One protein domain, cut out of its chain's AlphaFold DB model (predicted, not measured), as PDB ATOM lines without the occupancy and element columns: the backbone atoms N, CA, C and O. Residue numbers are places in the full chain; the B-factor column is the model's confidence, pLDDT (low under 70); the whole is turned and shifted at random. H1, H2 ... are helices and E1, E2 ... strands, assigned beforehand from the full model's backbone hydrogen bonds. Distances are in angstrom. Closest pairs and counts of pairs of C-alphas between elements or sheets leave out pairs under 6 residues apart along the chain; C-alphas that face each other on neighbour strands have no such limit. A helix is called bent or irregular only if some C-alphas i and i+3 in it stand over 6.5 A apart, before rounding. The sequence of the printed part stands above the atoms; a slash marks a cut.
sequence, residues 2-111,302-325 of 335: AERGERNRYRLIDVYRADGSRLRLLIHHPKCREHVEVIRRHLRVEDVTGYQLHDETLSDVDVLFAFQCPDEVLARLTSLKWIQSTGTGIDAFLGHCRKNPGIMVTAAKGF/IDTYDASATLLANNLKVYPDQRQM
ATOM      1  N   ALA A   2      31.389 -26.251 -42.200       33.75
ATOM      2  CA  ALA A   2      31.893 -24.867 -42.234       33.75
ATOM      3  C   ALA A   2      31.317 -23.961 -41.117       33.75
ATOM      4  O   ALA A   2      32.074 -23.285 -40.427       33.75
ATOM      5  N   GLU A   3      30.017 -24.062 -40.814       33.19
ATOM      6  CA  GLU A   3      29.355 -23.251 -39.767       33.19
ATOM      7  C   GLU A   3      29.844 -23.515 -38.327       33.19
ATOM      8  O   GLU A   3      29.692 -22.670 -37.445       33.19
ATOM      9  N   ARG A   4      30.448 -24.683 -38.041       36.47
ATOM     10  CA  ARG A   4      31.071 -24.950 -36.726       36.47
ATOM     11  C   ARG A   4      32.449 -24.292 -36.592       36.47
ATOM     12  O   ARG A   4      32.889 -24.073 -35.466       36.47
ATOM     13  N   GLY A   5      33.110 -23.972 -37.708       41.47
ATOM     14  CA  GLY A   5      34.413 -23.304 -37.735       41.47
ATOM     15  C   GLY A   5      34.332 -21.807 -37.424       41.47
ATOM     16  O   GLY A   5      35.223 -21.274 -36.768       41.47
ATOM     17  N   GLU A   6      33.241 -21.141 -37.813       46.72
ATOM     18  CA  GLU A   6      33.012 -19.713 -37.537       46.72
ATOM     19  C   GLU A   6      32.585 -19.441 -36.087       46.72
ATOM     20  O   GLU A   6      33.057 -18.482 -35.473       46.72
ATOM     21  N   ARG A   7      31.794 -20.334 -35.471       50.81
ATOM     22  CA  ARG A   7      31.323 -20.184 -34.072       50.81
ATOM     23  C   ARG A   7      32.439 -20.206 -33.014       50.81
ATOM     24  O   ARG A   7      32.208 -19.826 -31.865       50.81
ATOM     25  N   ASN A   8      33.649 -20.634 -33.377       59.28
ATOM     26  CA  ASN A   8      34.812 -20.672 -32.485       59.28
ATOM     27  C   ASN A   8      35.826 -19.545 -32.721       59.28
ATOM     28  O   ASN A   8      36.879 -19.550 -32.090       59.28
ATOM     29  N   ARG A   9      35.523 -18.573 -33.591       77.19
ATOM     30  CA  ARG A   9      36.422 -17.439 -33.850       77.19
ATOM     31  C   ARG A   9      36.097 -16.189 -33.045       77.19
ATOM     32  O   ARG A   9      36.933 -15.298 -33.010       77.19
ATOM     33  N   TYR A  10      34.946 -16.133 -32.378       86.12
ATOM     34  CA  TYR A  10      34.543 -14.964 -31.602       86.12
ATOM     35  C   TYR A  10      34.333 -15.280 -30.123       86.12
ATOM     36  O   TYR A  10      33.695 -16.279 -29.775       86.12
ATOM     37  N   ARG A  11      34.813 -14.392 -29.252       89.31
ATOM     38  CA  ARG A  11      34.424 -14.338 -27.837       89.31
ATOM     39  C   ARG A  11      34.165 -12.908 -27.433       89.31
ATOM     40  O   ARG A  11      34.925 -12.017 -27.804       89.31
ATOM     41  N   LEU A  12      33.100 -12.725 -26.672       91.88
ATOM     42  CA  LEU A  12      32.787 -11.464 -26.047       91.88
ATOM     43  C   LEU A  12      33.039 -11.609 -24.555       91.88
ATOM     44  O   LEU A  12      32.503 -12.515 -23.918       91.88
ATOM     45  N   ILE A  13      33.867 -10.730 -24.015       93.44
ATOM     46  CA  ILE A  13      34.203 -10.734 -22.598       93.44
ATOM     47  C   ILE A  13      34.038  -9.335 -22.024       93.44
ATOM     48  O   ILE A  13      34.279  -8.342 -22.710       93.44
ATOM     49  N   ASP A  14      33.697  -9.272 -20.746       95.44
ATOM     50  CA  ASP A  14      33.779  -8.051 -19.963       95.44
ATOM     51  C   ASP A  14      35.042  -8.122 -19.101       95.44
ATOM     52  O   ASP A  14      35.302  -9.109 -18.405       95.44
ATOM     53  N   VAL A  15      35.864  -7.080 -19.186       96.25
ATOM     54  CA  VAL A  15      37.114  -6.954 -18.437       96.25
ATOM     55  C   VAL A  15      36.972  -5.842 -17.412       96.25
ATOM     56  O   VAL A  15      36.576  -4.726 -17.749       96.25
ATOM     57  N   TYR A  16      37.343  -6.136 -16.169       95.69
ATOM     58  CA  TYR A  16      37.267  -5.195 -15.059       95.69
ATOM     59  C   TYR A  16      38.661  -4.711 -14.676       95.69
ATOM     60  O   TYR A  16      39.561  -5.506 -14.379       95.69
ATOM     61  N   ARG A  17      38.839  -3.390 -14.691       93.25
ATOM     62  CA  ARG A  17      40.086  -2.713 -14.328       93.25
ATOM     63  C   ARG A  17      40.126  -2.424 -12.824       93.25
ATOM     64  O   ARG A  17      39.116  -2.495 -12.129       93.25
ATOM     65  N   ALA A  18      41.315  -2.100 -12.312       89.50
ATOM     66  CA  ALA A  18      41.537  -1.871 -10.878       89.50
ATOM     67  C   ALA A  18      40.769  -0.657 -10.320       89.50
ATOM     68  O   ALA A  18      40.469  -0.616  -9.132       89.50
ATOM     69  N   ASP A  19      40.427   0.305 -11.178       90.00
ATOM     70  CA  ASP A  19      39.596   1.470 -10.852       90.00
ATOM     71  C   ASP A  19      38.085   1.157 -10.840       90.00
ATOM     72  O   ASP A  19      37.269   2.058 -10.664       90.00
ATOM     73  N   GLY A  20      37.699  -0.110 -11.035       88.75
ATOM     74  CA  GLY A  20      36.307  -0.556 -11.089       88.75
ATOM     75  C   GLY A  20      35.632  -0.352 -12.448       88.75
ATOM     76  O   GLY A  20      34.491  -0.779 -12.620       88.75
ATOM     77  N   SER A  21      36.313   0.256 -13.427       93.06
ATOM     78  CA  SER A  21      35.761   0.422 -14.773       93.06
ATOM     79  C   SER A  21      35.654  -0.916 -15.512       93.06
ATOM     80  O   SER A  21      36.518  -1.793 -15.396       93.06
ATOM     81  N   ARG A  22      34.574  -1.064 -16.286       95.06
ATOM     82  CA  ARG A  22      34.307  -2.210 -17.161       95.06
ATOM     83  C   ARG A  22      34.583  -1.809 -18.606       95.06
ATOM     84  O   ARG A  22      34.131  -0.750 -19.033       95.06
ATOM     85  N   LEU A  23      35.273  -2.670 -19.347       96.19
ATOM     86  CA  LEU A  23      35.412  -2.582 -20.800       96.19
ATOM     87  C   LEU A  23      34.864  -3.847 -21.444       96.19
ATOM     88  O   LEU A  23      35.194  -4.954 -21.006       96.19
ATOM     89  N   ARG A  24      34.081  -3.683 -22.508       95.75
ATOM     90  CA  ARG A  24      33.594  -4.805 -23.308       95.75
ATOM     91  C   ARG A  24      34.533  -5.086 -24.472       95.75
ATOM     92  O   ARG A  24      34.823  -4.209 -25.289       95.75
ATOM     93  N   LEU A  25      35.007  -6.325 -24.547       95.62
ATOM     94  CA  LEU A  25      36.004  -6.781 -25.508       95.62
ATOM     95  C   LEU A  25      35.421  -7.811 -26.466       95.62
ATOM     96  O   LEU A  25      34.982  -8.878 -26.034       95.62
ATOM     97  N   LEU A  26      35.527  -7.540 -27.766       94.62
ATOM     98  CA  LEU A  26      35.336  -8.545 -28.805       94.62
ATOM     99  C   LEU A  26      36.693  -9.112 -29.228       94.62
ATOM    100  O   LEU A  26      37.541  -8.406 -29.769       94.62
ATOM    101  N   ILE A  27      36.886 -10.409 -29.025       93.44
ATOM    102  CA  ILE A  27      38.037 -11.154 -29.534       93.44
ATOM    103  C   ILE A  27      37.608 -11.861 -30.814       93.44
ATOM    104  O   ILE A  27      36.781 -12.769 -30.749       93.44
ATOM    105  N   HIS A  28      38.195 -11.490 -31.952       91.50
ATOM    106  CA  HIS A  28      38.041 -12.206 -33.218       91.50
ATOM    107  C   HIS A  28      39.354 -12.907 -33.587       91.50
ATOM    108  O   HIS A  28      40.266 -12.320 -34.174       91.50
ATOM    109  N   HIS A  29      39.468 -14.174 -33.191       88.62
ATOM    110  CA  HIS A  29      40.665 -14.980 -33.385       88.62
ATOM    111  C   HIS A  29      40.372 -16.495 -33.284       88.62
ATOM    112  O   HIS A  29      39.593 -16.904 -32.420       88.62
ATOM    113  N   PRO A  30      41.026 -17.371 -34.083       85.19
ATOM    114  CA  PRO A  30      40.847 -18.830 -33.993       85.19
ATOM    115  C   PRO A  30      41.154 -19.437 -32.616       85.19
ATOM    116  O   PRO A  30      40.595 -20.470 -32.265       85.19
ATOM    117  N   LYS A  31      42.026 -18.783 -31.841       86.75
ATOM    118  CA  LYS A  31      42.409 -19.147 -30.463       86.75
ATOM    119  C   LYS A  31      41.822 -18.209 -29.407       86.75
ATOM    120  O   LYS A  31      42.495 -17.793 -28.467       86.75
ATOM    121  N   CYS A  32      40.589 -17.760 -29.622       87.94
ATOM    122  CA  CYS A  32      39.934 -16.794 -28.742       87.94
ATOM    123  C   CYS A  32      39.891 -17.259 -27.274       87.94
ATOM    124  O   CYS A  32      40.107 -16.444 -26.384       87.94
ATOM    125  N   ARG A  33      39.681 -18.557 -27.010       87.88
ATOM    126  CA  ARG A  33      39.630 -19.118 -25.647       87.88
ATOM    127  C   ARG A  33      40.971 -19.007 -24.930       87.88
ATOM    128  O   ARG A  33      41.022 -18.570 -23.789       87.88
ATOM    129  N   GLU A  34      42.052 -19.359 -25.608       89.44
ATOM    130  CA  GLU A  34      43.407 -19.288 -25.073       89.44
ATOM    131  C   GLU A  34      43.782 -17.842 -24.737       89.44
ATOM    132  O   GLU A  34      44.322 -17.579 -23.665       89.44
ATOM    133  N   HIS A  35      43.412 -16.884 -25.593       91.00
ATOM    134  CA  HIS A  35      43.610 -15.467 -25.297       91.00
ATOM    135  C   HIS A  35      42.825 -15.005 -24.066       91.00
ATOM    136  O   HIS A  35      43.378 -14.267 -23.251       91.00
ATOM    137  N   VAL A  36      41.575 -15.454 -23.891       91.94
ATOM    138  CA  VAL A  36      40.789 -15.154 -22.682       91.94
ATOM    139  C   VAL A  36      41.505 -15.658 -21.429       91.94
ATOM    140  O   VAL A  36      41.615 -14.907 -20.463       91.94
ATOM    141  N   GLU A  37      42.052 -16.877 -21.447       92.31
ATOM    142  CA  GLU A  37      42.792 -17.411 -20.297       92.31
ATOM    143  C   GLU A  37      44.057 -16.603 -19.986       92.31
ATOM    144  O   GLU A  37      44.351 -16.347 -18.819       92.31
ATOM    145  N   VAL A  38      44.783 -16.131 -21.004       92.62
ATOM    146  CA  VAL A  38      45.940 -15.240 -20.802       92.62
ATOM    147  C   VAL A  38      45.510 -13.915 -20.174       92.62
ATOM    148  O   VAL A  38      46.119 -13.477 -19.200       92.62
ATOM    149  N   ILE A  39      44.439 -13.290 -20.672       94.50
ATOM    150  CA  ILE A  39      43.924 -12.028 -20.116       94.50
ATOM    151  C   ILE A  39      43.473 -12.233 -18.661       94.50
ATOM    152  O   ILE A  39      43.780 -11.405 -17.801       94.50
ATOM    153  N   ARG A  40      42.821 -13.365 -18.358       94.56
ATOM    154  CA  ARG A  40      42.331 -13.715 -17.014       94.56
ATOM    155  C   ARG A  40      43.456 -13.870 -15.981       94.56
ATOM    156  O   ARG A  40      43.228 -13.645 -14.798       94.56
ATOM    157  N   ARG A  41      44.692 -14.175 -16.403       94.50
ATOM    158  CA  ARG A  41      45.878 -14.169 -15.513       94.50
ATOM    159  C   ARG A  41      46.269 -12.767 -15.038       94.50
ATOM    160  O   ARG A  41      47.036 -12.638 -14.088       94.50
ATOM    161  N   HIS A  42      45.791 -11.718 -15.704       93.69
ATOM    162  CA  HIS A  42      46.205 -10.336 -15.458       93.69
ATOM    163  C   HIS A  42      45.078  -9.418 -14.988       93.69
ATOM    164  O   HIS A  42      45.371  -8.394 -14.369       93.69
ATOM    165  N   LEU A  43      43.830  -9.736 -15.330       95.25
ATOM    166  CA  LEU A  43      42.643  -8.922 -15.077       95.25
ATOM    167  C   LEU A  43      41.459  -9.827 -14.723       95.25
ATOM    168  O   LEU A  43      41.414 -10.991 -15.119       95.25
ATOM    169  N   ARG A  44      40.468  -9.282 -14.010       95.75
ATOM    170  CA  ARG A  44      39.194  -9.982 -13.805       95.75
ATOM    171  C   ARG A  44      38.412  -9.964 -15.119       95.75
ATOM    172  O   ARG A  44      38.211  -8.898 -15.700       95.75
ATOM    173  N   VAL A  45      37.971 -11.142 -15.558       94.69
ATOM    174  CA  VAL A  45      37.269 -11.350 -16.831       94.69
ATOM    175  C   VAL A  45      35.993 -12.148 -16.602       94.69
ATOM    176  O   VAL A  45      36.036 -13.195 -15.952       94.69
ATOM    177  N   GLU A  46      34.893 -11.696 -17.191       92.25
ATOM    178  CA  GLU A  46      33.623 -12.421 -17.271       92.25
ATOM    179  C   GLU A  46      33.308 -12.739 -18.738       92.25
ATOM    180  O   GLU A  46      33.419 -11.875 -19.605       92.25
ATOM    181  N   ASP A  47      32.967 -13.996 -19.034       87.44
ATOM    182  CA  ASP A  47      32.581 -14.405 -20.388       87.44
ATOM    183  C   ASP A  47      31.112 -14.039 -20.618       87.44
ATOM    184  O   ASP A  47      30.235 -14.451 -19.859       87.44
ATOM    185  N   VAL A  48      30.856 -13.249 -21.658       83.44
ATOM    186  CA  VAL A  48      29.516 -12.782 -22.036       83.44
ATOM    187  C   VAL A  48      28.923 -13.690 -23.120       83.44
ATOM    188  O   VAL A  48      27.724 -13.656 -23.393       83.44
ATOM    189  N   THR A  49      29.741 -14.526 -23.766       70.25
ATOM    190  CA  THR A  49      29.342 -15.250 -24.974       70.25
ATOM    191  C   THR A  49      28.375 -16.410 -24.676       70.25
ATOM    192  O   THR A  49      28.782 -17.544 -24.432       70.25
ATOM    193  N   GLY A  50      27.069 -16.150 -24.799       55.16
ATOM    194  CA  GLY A  50      26.001 -17.150 -24.911       55.16
ATOM    195  C   GLY A  50      25.638 -17.429 -26.375       55.16
ATOM    196  O   GLY A  50      24.659 -16.904 -26.871       55.16
ATOM    197  N   TYR A  51      26.447 -18.228 -27.077       49.97
ATOM    198  CA  TYR A  51      26.258 -18.818 -28.425       49.97
ATOM    199  C   TYR A  51      25.748 -17.980 -29.630       49.97
ATOM    200  O   TYR A  51      25.849 -18.495 -30.746       49.97
ATOM    201  N   GLN A  52      25.281 -16.734 -29.496       59.62
ATOM    202  CA  GLN A  52      24.856 -15.881 -30.616       59.62
ATOM    203  C   GLN A  52      25.287 -14.420 -30.406       59.62
ATOM    204  O   GLN A  52      25.006 -13.818 -29.376       59.62
ATOM    205  N   LEU A  53      26.004 -13.856 -31.386       66.25
ATOM    206  CA  LEU A  53      26.372 -12.435 -31.424       66.25
ATOM    207  C   LEU A  53      25.257 -11.644 -32.118       66.25
ATOM    208  O   LEU A  53      25.193 -11.606 -33.351       66.25
ATOM    209  N   HIS A  54      24.384 -11.014 -31.337       67.75
ATOM    210  CA  HIS A  54      23.337 -10.127 -31.847       67.75
ATOM    211  C   HIS A  54      23.840  -8.683 -31.986       67.75
ATOM    212  O   HIS A  54      24.858  -8.311 -31.403       67.75
ATOM    213  N   ASP A  55      23.135  -7.868 -32.775       64.12
ATOM    214  CA  ASP A  55      23.526  -6.480 -33.075       64.12
ATOM    215  C   ASP A  55      23.655  -5.620 -31.815       64.12
ATOM    216  O   ASP A  55      24.661  -4.938 -31.633       64.12
ATOM    217  N   GLU A  56      22.691  -5.732 -30.901       63.47
ATOM    218  CA  GLU A  56      22.681  -5.014 -29.619       63.47
ATOM    219  C   GLU A  56      23.875  -5.369 -28.725       63.47
ATOM    220  O   GLU A  56      24.284  -4.590 -27.870       63.47
ATOM    221  N   THR A  57      24.455  -6.556 -28.912       77.94
ATOM    222  CA  THR A  57      25.613  -7.006 -28.139       77.94
ATOM    223  C   THR A  57      26.917  -6.407 -28.672       77.94
ATOM    224  O   THR A  57      27.848  -6.159 -27.906       77.94
ATOM    225  N   LEU A  58      26.997  -6.176 -29.985       86.81
ATOM    226  CA  LEU A  58      28.192  -5.642 -30.639       86.81
ATOM    227  C   LEU A  58      28.283  -4.114 -30.581       86.81
ATOM    228  O   LEU A  58      29.390  -3.577 -30.606       86.81
ATOM    229  N   SER A  59      27.153  -3.418 -30.451       87.75
ATOM    230  CA  SER A  59      27.124  -1.954 -30.371       87.75
ATOM    231  C   SER A  59      27.778  -1.394 -29.101       87.75
ATOM    232  O   SER A  59      28.267  -0.270 -29.135       87.75
ATOM    233  N   ASP A  60      27.843  -2.166 -28.011       90.06
ATOM    234  CA  ASP A  60      28.486  -1.800 -26.730       90.06
ATOM    235  C   ASP A  60      29.960  -2.251 -26.640       90.06
ATOM    236  O   ASP A  60      30.551  -2.256 -25.566       90.06
ATOM    237  N   VAL A  61      30.582  -2.696 -27.738       95.25
ATOM    238  CA  VAL A  61      31.993  -3.121 -27.720       95.25
ATOM    239  C   VAL A  61      32.921  -1.908 -27.668       95.25
ATOM    240  O   VAL A  61      32.943  -1.102 -28.594       95.25
ATOM    241  N   ASP A  62      33.750  -1.822 -26.624       96.56
ATOM    242  CA  ASP A  62      34.774  -0.780 -26.475       96.56
ATOM    243  C   ASP A  62      36.069  -1.124 -27.222       96.56
ATOM    244  O   ASP A  62      36.747  -0.233 -27.749       96.56
ATOM    245  N   VAL A  63      36.446  -2.410 -27.224       97.75
ATOM    246  CA  VAL A  63      37.758  -2.875 -27.688       97.75
ATOM    247  C   VAL A  63      37.635  -4.096 -28.599       97.75
ATOM    248  O   VAL A  63      37.000  -5.091 -28.248       97.75
ATOM    249  N   LEU A  64      38.316  -4.055 -29.742       97.06
ATOM    250  CA  LEU A  64      38.468  -5.182 -30.661       97.06
ATOM    251  C   LEU A  64      39.882  -5.761 -30.556       97.06
ATOM    252  O   LEU A  64      40.866  -5.037 -30.698       97.06
ATOM    253  N   PHE A  65      39.990  -7.075 -30.376       96.06
ATOM    254  CA  PHE A  65      41.250  -7.817 -30.433       96.06
ATOM    255  C   PHE A  65      41.230  -8.800 -31.605       96.06
ATOM    256  O   PHE A  65      40.516  -9.806 -31.561       96.06
ATOM    257  N   ALA A  66      41.973  -8.496 -32.672       93.19
ATOM    258  CA  ALA A  66      41.904  -9.250 -33.925       93.19
ATOM    259  C   ALA A  66      43.138  -9.036 -34.817       93.19
ATOM    260  O   ALA A  66      43.786  -7.999 -34.743       93.19
ATOM    261  N   PHE A  67      43.443  -9.992 -35.701       89.12
ATOM    262  CA  PHE A  67      44.394  -9.770 -36.807       89.12
ATOM    263  C   PHE A  67      43.716  -9.055 -37.985       89.12
ATOM    264  O   PHE A  67      44.248  -8.119 -38.566       89.12
ATOM    265  N   GLN A  68      42.507  -9.515 -38.295       89.38
ATOM    266  CA  GLN A  68      41.594  -8.998 -39.306       89.38
ATOM    267  C   GLN A  68      40.171  -9.219 -38.794       89.38
ATOM    268  O   GLN A  68      39.948 -10.111 -37.971       89.38
ATOM    269  N   CYS A  69      39.203  -8.443 -39.262       89.31
ATOM    270  CA  CYS A  69      37.800  -8.594 -38.890       89.31
ATOM    271  C   CYS A  69      36.934  -8.313 -40.123       89.31
ATOM    272  O   CYS A  69      37.265  -7.369 -40.839       89.31
ATOM    273  N   PRO A  70      35.887  -9.114 -40.405       88.81
ATOM    274  CA  PRO A  70      35.008  -8.848 -41.539       88.81
ATOM    275  C   PRO A  70      34.387  -7.453 -41.454       88.81
ATOM    276  O   PRO A  70      33.999  -7.009 -40.367       88.81
ATOM    277  N   ASP A  71      34.256  -6.785 -42.598       87.94
ATOM    278  CA  ASP A  71      33.716  -5.426 -42.666       87.94
ATOM    279  C   ASP A  71      32.287  -5.354 -42.109       87.94
ATOM    280  O   ASP A  71      31.956  -4.388 -41.417       87.94
ATOM    281  N   GLU A  72      31.457  -6.391 -42.310       86.75
ATOM    282  CA  GLU A  72      30.113  -6.433 -41.721       86.75
ATOM    283  C   GLU A  72      30.121  -6.478 -40.187       86.75
ATOM    284  O   GLU A  72      29.207  -5.955 -39.549       86.75
ATOM    285  N   VAL A  73      31.152  -7.066 -39.572       88.62
ATOM    286  CA  VAL A  73      31.298  -7.088 -38.113       88.62
ATOM    287  C   VAL A  73      31.804  -5.737 -37.632       88.62
ATOM    288  O   VAL A  73      31.209  -5.172 -36.719       88.62
ATOM    289  N   LEU A  74      32.844  -5.188 -38.271       90.88
ATOM    290  CA  LEU A  74      33.386  -3.866 -37.940       90.88
ATOM    291  C   LEU A  74      32.319  -2.766 -38.013       90.88
ATOM    292  O   LEU A  74      32.278  -1.900 -37.144       90.88
ATOM    293  N   ALA A  75      31.428  -2.818 -39.006       89.19
ATOM    294  CA  ALA A  75      30.337  -1.856 -39.159       89.19
ATOM    295  C   ALA A  75      29.335  -1.859 -37.986       89.19
ATOM    296  O   ALA A  75      28.675  -0.850 -37.748       89.19
ATOM    297  N   ARG A  76      29.231  -2.969 -37.241       90.81
ATOM    298  CA  ARG A  76      28.333  -3.117 -36.079       90.81
ATOM    299  C   ARG A  76      28.959  -2.618 -34.770       90.81
ATOM    300  O   ARG A  76      28.233  -2.427 -33.797       90.81
ATOM    301  N   LEU A  77      30.278  -2.395 -34.726       93.00
ATOM    302  CA  LEU A  77      31.008  -1.953 -33.528       93.00
ATOM    303  C   LEU A  77      30.931  -0.427 -33.360       93.00
ATOM    304  O   LEU A  77      31.932   0.281 -33.433       93.00
ATOM    305  N   THR A  78      29.726   0.101 -33.164       92.75
ATOM    306  CA  THR A  78      29.469   1.551 -33.187       92.75
ATOM    307  C   THR A  78      30.062   2.324 -32.004       92.75
ATOM    308  O   THR A  78      30.303   3.522 -32.138       92.75
ATOM    309  N   SER A  79      30.342   1.661 -30.875       94.44
ATOM    310  CA  SER A  79      31.007   2.265 -29.703       94.44
ATOM    311  C   SER A  79      32.505   1.956 -29.614       94.44
ATOM    312  O   SER A  79      33.122   2.229 -28.579       94.44
ATOM    313  N   LEU A  80      33.101   1.396 -30.673       96.88
ATOM    314  CA  LEU A  80      34.501   0.982 -30.679       96.88
ATOM    315  C   LEU A  80      35.428   2.176 -30.441       96.88
ATOM    316  O   LEU A  80      35.380   3.173 -31.158       96.88
ATOM    317  N   LYS A  81      36.312   2.059 -29.449       96.50
ATOM    318  CA  LYS A  81      37.306   3.091 -29.101       96.50
ATOM    319  C   LYS A  81      38.728   2.638 -29.383       96.50
ATOM    320  O   LYS A  81      39.617   3.469 -29.566       96.50
ATOM    321  N   TRP A  82      38.966   1.328 -29.395       97.69
ATOM    322  CA  TRP A  82      40.311   0.783 -29.489       97.69
ATOM    323  C   TRP A  82      40.356  -0.546 -30.244       97.69
ATOM    324  O   TRP A  82      39.613  -1.478 -29.952       97.69
ATOM    325  N   ILE A  83      41.282  -0.658 -31.193       97.31
ATOM    326  CA  ILE A  83      41.669  -1.919 -31.823       97.31
ATOM    327  C   ILE A  83      43.072  -2.300 -31.348       97.31
ATOM    328  O   ILE A  83      44.038  -1.572 -31.568       97.31
ATOM    329  N   GLN A  84      43.204  -3.471 -30.739       96.50
ATOM    330  CA  GLN A  84      44.491  -4.121 -30.528       96.50
ATOM    331  C   GLN A  84      44.681  -5.175 -31.624       96.50
ATOM    332  O   GLN A  84      44.090  -6.256 -31.574       96.50
ATOM    333  N   SER A  85      45.543  -4.876 -32.595       94.00
ATOM    334  CA  SER A  85      45.980  -5.854 -33.589       94.00
ATOM    335  C   SER A  85      46.773  -6.969 -32.907       94.00
ATOM    336  O   SER A  85      47.642  -6.704 -32.062       94.00
ATOM    337  N   THR A  86      46.483  -8.220 -33.269       90.06
ATOM    338  CA  THR A  86      47.293  -9.373 -32.838       90.06
ATOM    339  C   THR A  86      48.605  -9.481 -33.621       90.06
ATOM    340  O   THR A  86      49.536 -10.139 -33.156       90.06
ATOM    341  N   GLY A  87      48.698  -8.821 -34.781       87.31
ATOM    342  CA  GLY A  87      49.881  -8.773 -35.637       87.31
ATOM    343  C   GLY A  87      50.682  -7.476 -35.499       87.31
ATOM    344  O   GLY A  87      50.330  -6.565 -34.746       87.31
ATOM    345  N   THR A  88      51.787  -7.387 -36.242       84.94
ATOM    346  CA  THR A  88      52.642  -6.187 -36.306       84.94
ATOM    347  C   THR A  88      52.104  -5.107 -37.241       84.94
ATOM    348  O   THR A  88      52.400  -3.936 -37.028       84.94
ATOM    349  N   GLY A  89      51.347  -5.495 -38.272       85.81
ATOM    350  CA  GLY A  89      50.701  -4.579 -39.211       85.81
ATOM    351  C   GLY A  89      49.260  -4.266 -38.825       85.81
ATOM    352  O   GLY A  89      48.631  -4.986 -38.042       85.81
ATOM    353  N   ILE A  90      48.746  -3.179 -39.397       91.94
ATOM    354  CA  ILE A  90      47.378  -2.693 -39.169       91.94
ATOM    355  C   ILE A  90      46.605  -2.484 -40.474       91.94
ATOM    356  O   ILE A  90      45.529  -1.890 -40.460       91.94
ATOM    357  N   ASP A  91      47.142  -2.982 -41.590       90.56
ATOM    358  CA  ASP A  91      46.654  -2.746 -42.952       90.56
ATOM    359  C   ASP A  91      45.151  -3.072 -43.084       90.56
ATOM    360  O   ASP A  91      44.390  -2.285 -43.647       90.56
ATOM    361  N   ALA A  92      44.712  -4.168 -42.449       90.56
ATOM    362  CA  ALA A  92      43.323  -4.634 -42.417       90.56
ATOM    363  C   ALA A  92      42.340  -3.676 -41.715       90.56
ATOM    364  O   ALA A  92      41.143  -3.727 -41.974       90.56
ATOM    365  N   PHE A  93      42.819  -2.795 -40.832       93.56
ATOM    366  CA  PHE A  93      41.974  -1.877 -40.058       93.56
ATOM    367  C   PHE A  93      42.046  -0.429 -40.553       93.56
ATOM    368  O   PHE A  93      41.178   0.376 -40.210       93.56
ATOM    369  N   LEU A  94      43.036  -0.077 -41.383       91.62
ATOM    370  CA  LEU A  94      43.261   1.307 -41.822       91.62
ATOM    371  C   LEU A  94      42.035   1.929 -42.493       91.62
ATOM    372  O   LEU A  94      41.732   3.095 -42.243       91.62
ATOM    373  N   GLY A  95      41.319   1.168 -43.323       91.00
ATOM    374  CA  GLY A  95      40.110   1.649 -43.995       91.00
ATOM    375  C   GLY A  95      39.010   2.055 -43.011       91.00
ATOM    376  O   GLY A  95      38.420   3.126 -43.155       91.00
ATOM    377  N   HIS A  96      38.774   1.234 -41.985       92.25
ATOM    378  CA  HIS A  96      37.779   1.501 -40.949       92.25
ATOM    379  C   HIS A  96      38.209   2.655 -40.032       92.25
ATOM    380  O   HIS A  96      37.430   3.581 -39.805       92.25
ATOM    381  N   CYS A  97      39.461   2.659 -39.565       92.62
ATOM    382  CA  CYS A  97      39.964   3.694 -38.656       92.62
ATOM    383  C   CYS A  97      40.046   5.079 -39.312       92.62
ATOM    384  O   CYS A  97      39.827   6.085 -38.645       92.62
ATOM    385  N   ARG A  98      40.313   5.161 -40.623       92.12
ATOM    386  CA  ARG A  98      40.299   6.442 -41.357       92.12
ATOM    387  C   ARG A  98      38.897   7.034 -41.506       92.12
ATOM    388  O   ARG A  98      38.771   8.251 -41.573       92.12
ATOM    389  N   LYS A  99      37.859   6.194 -41.561       92.12
ATOM    390  CA  LYS A  99      36.452   6.633 -41.617       92.12
ATOM    391  C   LYS A  99      35.901   7.025 -40.245       92.12
ATOM    392  O   LYS A  99      34.966   7.811 -40.180       92.12
ATOM    393  N   ASN A 100      36.491   6.498 -39.173       90.94
ATOM    394  CA  ASN A 100      36.045   6.687 -37.795       90.94
ATOM    395  C   ASN A 100      37.178   7.302 -36.952       90.94
ATOM    396  O   ASN A 100      37.834   6.597 -36.175       90.94
ATOM    397  N   PRO A 101      37.458   8.610 -37.125       83.81
ATOM    398  CA  PRO A 101      38.505   9.284 -36.368       83.81
ATOM    399  C   PRO A 101      38.158   9.259 -34.873       83.81
ATOM    400  O   PRO A 101      37.068   9.652 -34.473       83.81
ATOM    401  N   GLY A 102      39.089   8.778 -34.048       87.38
ATOM    402  CA  GLY A 102      38.882   8.579 -32.609       87.38
ATOM    403  C   GLY A 102      39.127   7.141 -32.155       87.38
ATOM    404  O   GLY A 102      39.428   6.922 -30.983       87.38
ATOM    405  N   ILE A 103      39.099   6.179 -33.085       94.50
ATOM    406  CA  ILE A 103      39.511   4.804 -32.805       94.50
ATOM    407  C   ILE A 103      41.036   4.747 -32.709       94.50
ATOM    408  O   ILE A 103      41.759   4.974 -33.682       94.50
ATOM    409  N   MET A 104      41.531   4.412 -31.523       95.25
ATOM    410  CA  MET A 104      42.942   4.145 -31.287       95.25
ATOM    411  C   MET A 104      43.325   2.765 -31.827       95.25
ATOM    412  O   MET A 104      42.552   1.816 -31.709       95.25
ATOM    413  N   VAL A 105      44.548   2.616 -32.346       95.94
ATOM    414  CA  VAL A 105      45.075   1.304 -32.744       95.94
ATOM    415  C   VAL A 105      46.420   1.039 -32.087       95.94
ATOM    416  O   VAL A 105      47.343   1.852 -32.166       95.94
ATOM    417  N   THR A 106      46.546  -0.128 -31.468       95.75
ATOM    418  CA  THR A 106      47.822  -0.688 -31.020       95.75
ATOM    419  C   THR A 106      48.114  -1.977 -31.779       95.75
ATOM    420  O   THR A 106      47.205  -2.698 -32.176       95.75
ATOM    421  N   ALA A 107      49.388  -2.289 -31.978       92.06
ATOM    422  CA  ALA A 107      49.836  -3.493 -32.664       92.06
ATOM    423  C   ALA A 107      50.922  -4.208 -31.866       92.06
ATOM    424  O   ALA A 107      51.596  -3.621 -31.016       92.06
ATOM    425  N   ALA A 108      51.127  -5.482 -32.176       87.38
ATOM    426  CA  ALA A 108      52.125  -6.360 -31.577       87.38
ATOM    427  C   ALA A 108      53.557  -6.050 -32.086       87.38
ATOM    428  O   ALA A 108      54.322  -6.941 -32.467       87.38
ATOM    429  N   LYS A 109      53.918  -4.757 -32.136       80.44
ATOM    430  CA  LYS A 109      55.184  -4.247 -32.684       80.44
ATOM    431  C   LYS A 109      56.376  -4.925 -32.006       80.44
ATOM    432  O   LYS A 109      56.456  -4.998 -30.783       80.44
ATOM    433  N   GLY A 110      57.299  -5.420 -32.825       75.56
ATOM    434  CA  GLY A 110      58.536  -6.053 -32.374       75.56
ATOM    435  C   GLY A 110      58.466  -7.546 -32.087       75.56
ATOM    436  O   GLY A 110      59.511  -8.189 -32.089       75.56
ATOM    437  N   PHE A 111      57.276  -8.136 -31.930       77.44
ATOM    438  CA  PHE A 111      57.186  -9.575 -31.662       77.44
ATOM    439  C   PHE A 111      57.643 -10.433 -32.844       77.44
ATOM    440  O   PHE A 111      58.269 -11.467 -32.630       77.44
ATOM    441  N   ILE A 302      55.280 -19.703 -31.888       54.09
ATOM    442  CA  ILE A 302      54.579 -20.560 -30.923       54.09
ATOM    443  C   ILE A 302      54.177 -19.739 -29.675       54.09
ATOM    444  O   ILE A 302      53.108 -19.978 -29.119       54.09
ATOM    445  N   ASP A 303      54.965 -18.719 -29.302       61.38
ATOM    446  CA  ASP A 303      54.731 -17.822 -28.154       61.38
ATOM    447  C   ASP A 303      53.832 -16.595 -28.460       61.38
ATOM    448  O   ASP A 303      53.416 -15.894 -27.534       61.38
ATOM    449  N   THR A 304      53.468 -16.332 -29.730       60.38
ATOM    450  CA  THR A 304      52.741 -15.097 -30.117       60.38
ATOM    451  C   THR A 304      51.363 -14.967 -29.465       60.38
ATOM    452  O   THR A 304      50.869 -13.851 -29.268       60.38
ATOM    453  N   TYR A 305      50.722 -16.096 -29.144       64.75
ATOM    454  CA  TYR A 305      49.380 -16.101 -28.560       64.75
ATOM    455  C   TYR A 305      49.375 -15.487 -27.160       64.75
ATOM    456  O   TYR A 305      48.549 -14.618 -26.869       64.75
ATOM    457  N   ASP A 306      50.352 -15.874 -26.340       73.31
ATOM    458  CA  ASP A 306      50.549 -15.307 -25.012       73.31
ATOM    459  C   ASP A 306      51.058 -13.869 -25.131       73.31
ATOM    460  O   ASP A 306      50.563 -12.994 -24.428       73.31
ATOM    461  N   ALA A 307      51.975 -13.579 -26.060       82.81
ATOM    462  CA  ALA A 307      52.571 -12.249 -26.186       82.81
ATOM    463  C   ALA A 307      51.552 -11.151 -26.556       82.81
ATOM    464  O   ALA A 307      51.509 -10.105 -25.908       82.81
ATOM    465  N   SER A 308      50.704 -11.384 -27.565       88.00
ATOM    466  CA  SER A 308      49.702 -10.402 -28.018       88.00
ATOM    467  C   SER A 308      48.569 -10.200 -27.004       88.00
ATOM    468  O   SER A 308      48.175  -9.060 -26.750       88.00
ATOM    469  N   ALA A 309      48.093 -11.268 -26.357       91.56
ATOM    470  CA  ALA A 309      47.105 -11.159 -25.280       91.56
ATOM    471  C   ALA A 309      47.698 -10.552 -23.996       91.56
ATOM    472  O   ALA A 309      47.024  -9.783 -23.315       91.56
ATOM    473  N   THR A 310      48.970 -10.817 -23.687       92.00
ATOM    474  CA  THR A 310      49.686 -10.158 -22.581       92.00
ATOM    475  C   THR A 310      49.873  -8.668 -22.867       92.00
ATOM    476  O   THR A 310      49.685  -7.837 -21.977       92.00
ATOM    477  N   LEU A 311      50.203  -8.303 -24.111       93.19
ATOM    478  CA  LEU A 311      50.259  -6.908 -24.547       93.19
ATOM    479  C   LEU A 311      48.901  -6.223 -24.363       93.19
ATOM    480  O   LEU A 311      48.847  -5.167 -23.734       93.19
ATOM    481  N   LEU A 312      47.816  -6.848 -24.836       95.69
ATOM    482  CA  LEU A 312      46.451  -6.368 -24.623       95.69
ATOM    483  C   LEU A 312      46.160  -6.167 -23.131       95.69
ATOM    484  O   LEU A 312      45.737  -5.088 -22.734       95.69
ATOM    485  N   ALA A 313      46.423  -7.177 -22.298       95.81
ATOM    486  CA  ALA A 313      46.165  -7.128 -20.863       95.81
ATOM    487  C   ALA A 313      46.952  -6.018 -20.153       95.81
ATOM    488  O   ALA A 313      46.435  -5.372 -19.243       95.81
ATOM    489  N   ASN A 314      48.193  -5.759 -20.568       95.38
ATOM    490  CA  ASN A 314      48.983  -4.658 -20.026       95.38
ATOM    491  C   ASN A 314      48.461  -3.294 -20.487       95.38
ATOM    492  O   ASN A 314      48.339  -2.387 -19.668       95.38
ATOM    493  N   ASN A 315      48.085  -3.166 -21.759       96.94
ATOM    494  CA  ASN A 315      47.479  -1.948 -22.290       96.94
ATOM    495  C   ASN A 315      46.111  -1.656 -21.645       96.94
ATOM    496  O   ASN A 315      45.828  -0.510 -21.309       96.94
ATOM    497  N   LEU A 316      45.299  -2.684 -21.369       96.69
ATOM    498  CA  LEU A 316      44.017  -2.561 -20.665       96.69
ATOM    499  C   LEU A 316      44.170  -1.972 -19.257       96.69
ATOM    500  O   LEU A 316      43.285  -1.257 -18.802       96.69
ATOM    501  N   LYS A 317      45.283  -2.225 -18.557       95.62
ATOM    502  CA  LYS A 317      45.516  -1.661 -17.214       95.62
ATOM    503  C   LYS A 317      45.662  -0.140 -17.250       95.62
ATOM    504  O   LYS A 317      45.134   0.537 -16.371       95.62
ATOM    505  N   VAL A 318      46.335   0.385 -18.271       94.75
ATOM    506  CA  VAL A 318      46.676   1.814 -18.387       94.75
ATOM    507  C   VAL A 318      45.722   2.609 -19.283       94.75
ATOM    508  O   VAL A 318      45.746   3.835 -19.259       94.75
ATOM    509  N   TYR A 319      44.854   1.941 -20.045       94.56
ATOM    510  CA  TYR A 319      43.820   2.583 -20.859       94.56
ATOM    511  C   TYR A 319      42.954   3.555 -20.025       94.56
ATOM    512  O   TYR A 319      42.572   3.193 -18.919       94.56
ATOM    513  N   PRO A 320      42.585   4.754 -20.517       91.94
ATOM    514  CA  PRO A 320      42.832   5.292 -21.856       91.94
ATOM    515  C   PRO A 320      44.126   6.121 -21.995       91.94
ATOM    516  O   PRO A 320      44.264   6.847 -22.978       91.94
ATOM    517  N   ASP A 321      45.077   6.050 -21.052       93.38
ATOM    518  CA  ASP A 321      46.331   6.816 -21.134       93.38
ATOM    519  C   ASP A 321      47.266   6.266 -22.225       93.38
ATOM    520  O   ASP A 321      48.125   5.410 -21.993       93.38
ATOM    521  N   GLN A 322      47.113   6.801 -23.439       89.88
ATOM    522  CA  GLN A 322      47.863   6.384 -24.626       89.88
ATOM    523  C   GLN A 322      49.383   6.498 -24.458       89.88
ATOM    524  O   GLN A 322      50.122   5.768 -25.115       89.88
ATOM    525  N   ARG A 323      49.872   7.382 -23.573       90.44
ATOM    526  CA  ARG A 323      51.315   7.581 -23.349       90.44
ATOM    527  C   ARG A 323      51.962   6.384 -22.661       90.44
ATOM    528  O   ARG A 323      53.164   6.177 -22.804       90.44
ATOM    529  N   GLN A 324      51.175   5.612 -21.918       93.25
ATOM    530  CA  GLN A 324      51.628   4.403 -21.235       93.25
ATOM    531  C   GLN A 324      51.363   3.133 -22.047       93.25
ATOM    532  O   GLN A 324      51.910   2.071 -21.737       93.25
ATOM    533  N   MET A 325      50.538   3.226 -23.094       94.38
ATOM    534  CA  MET A 325      50.227   2.095 -23.955       94.38
ATOM    535  C   MET A 325      51.400   1.759 -24.872       94.38
ATOM    536  O   MET A 325      52.087   2.615 -25.424       94.38
TER     537      MET A 325
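Overview. This is residues 2 to 111 and 302 to 325 of the 335 residues of the protein "D-2-hydroxyacid dehydrogenase" of Bradyrhizobium hipponense (UniProt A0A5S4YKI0). A twisted, curled sheet of six strands runs through the domain, with the helices H2 and H6 packed on one face and H5 over the E5 and E6 end of the other face. The short helix H3 only grazes the sheet, H4 is near H5, and the short helix H1 lies away from the sheet at the first printed residues. The printed part has 134 residues, with six named helices and six named strands in the order H1, E1, E2, H2, E3, H3, E4, H4, E5, H5, E6, H6. The sheet is mixed, in the order E3, E1, E2, E4, E5, E6, and the class is mixed, helices and strands. The whole is compact, with a radius of gyration of the C-alphas of 13.8 A and spans of 38 by 33 by 32 A.

Along the chain. The longest strands are E1, residues 10 to 16, 19.4 A from first to last C-alpha, and E2, residues 22 to 28, 19.3 A; C-alpha 10 is at (34.543, -14.964, -31.602). The other strands are E3, residues 44 to 47, 10.3 A; E4, residues 63 to 66, 9.8 A; E5, residues 82 to 85, 9.6 A; and E6, residues 104 to 106, 6.9 A. The longest helix is H6, residues 304 to 318, 21.5 A, with C-alpha 318 at (46.676, 1.814, -18.387). H2 is residues 32 to 40, 12.4 A. H5 is residues 91 to 99, 13.9 A, and is irregular: C-alphas 92 and 95 are 7.2 A apart. The short helices are H1, residues 2 to 6, 7.1 A, beginning at C-alpha 2 (31.893, -24.867, -42.234); H3, residues 55 to 58, 5.3 A; and H4, residues 71 to 74, 5.0 A.

Arrangement. In the sheet E1 and E2 form a hairpin, antiparallel at 159 degrees, with N 13 and O 25 at 3.0 A. E3, an edge strand, is antiparallel to E1, with N 16 and O 44 at 2.9 A. E2 and E4 are parallel at 21 degrees, with N 28 and O 65 at 2.9 A. E4 and E5 are parallel, with N 84 and O 64 at 2.8 A. E5 and the other edge strand, E6, are parallel, with N 83 and O 104 at 2.8 A. E4, H4, E5 and E5, H5, E6 are strand-helix-strand units, two parallel neighbour strands with a helix between them in the chain. E2, H2, E3 and E3, H3, E4 are split units, with other strands between their two in the sheet; these four crossovers are right-handed. H2 is on the sheet at a height of 8.2 A, over E1 and, only just, with 3 C-alphas, over E2; it runs along the strands, at 2 degrees to E1 on the local plane. H6 is on the same face and touches H2 at a steep tilt of 45 degrees, the same way; the closest C-alphas are those of Ile 39 and Ala 313, 5.4 A apart. H5 is on the opposite face. H4 is not on the sheet; it is close to H5 but not clearly touching, the closest C-alphas being those of Leu 74 and His 96, 7.6 A apart. H1 is not on the sheet and touches no helix. Every O i to N i+4 pair is within hydrogen-bond range in H2, and 10 of 11 are in H6; H5 has 2 of 5, with 3 of 6 O i to N i+3 pairs, and H1 has 0 of 1, with 1 of 2. H3 and H4 are too short for an O i to N i+4 pair.

Size, cuts and confidence. The two C-alphas farthest apart are those of Ala 2 and Arg 323, 42.3 A. Residues 112 to 301 are not printed, and C-alphas 111 and 302 are 11.3 A apart across this cut, which lies in the link from E6 to H6. Of the links that are printed whole, E3 to H3 and H4 to E5 are short, the others are tight, and no link is long. The mean pLDDT of the printed part is 86.1, and residues 2 to 8, 50 to 56 and 302 to 305 are under 70.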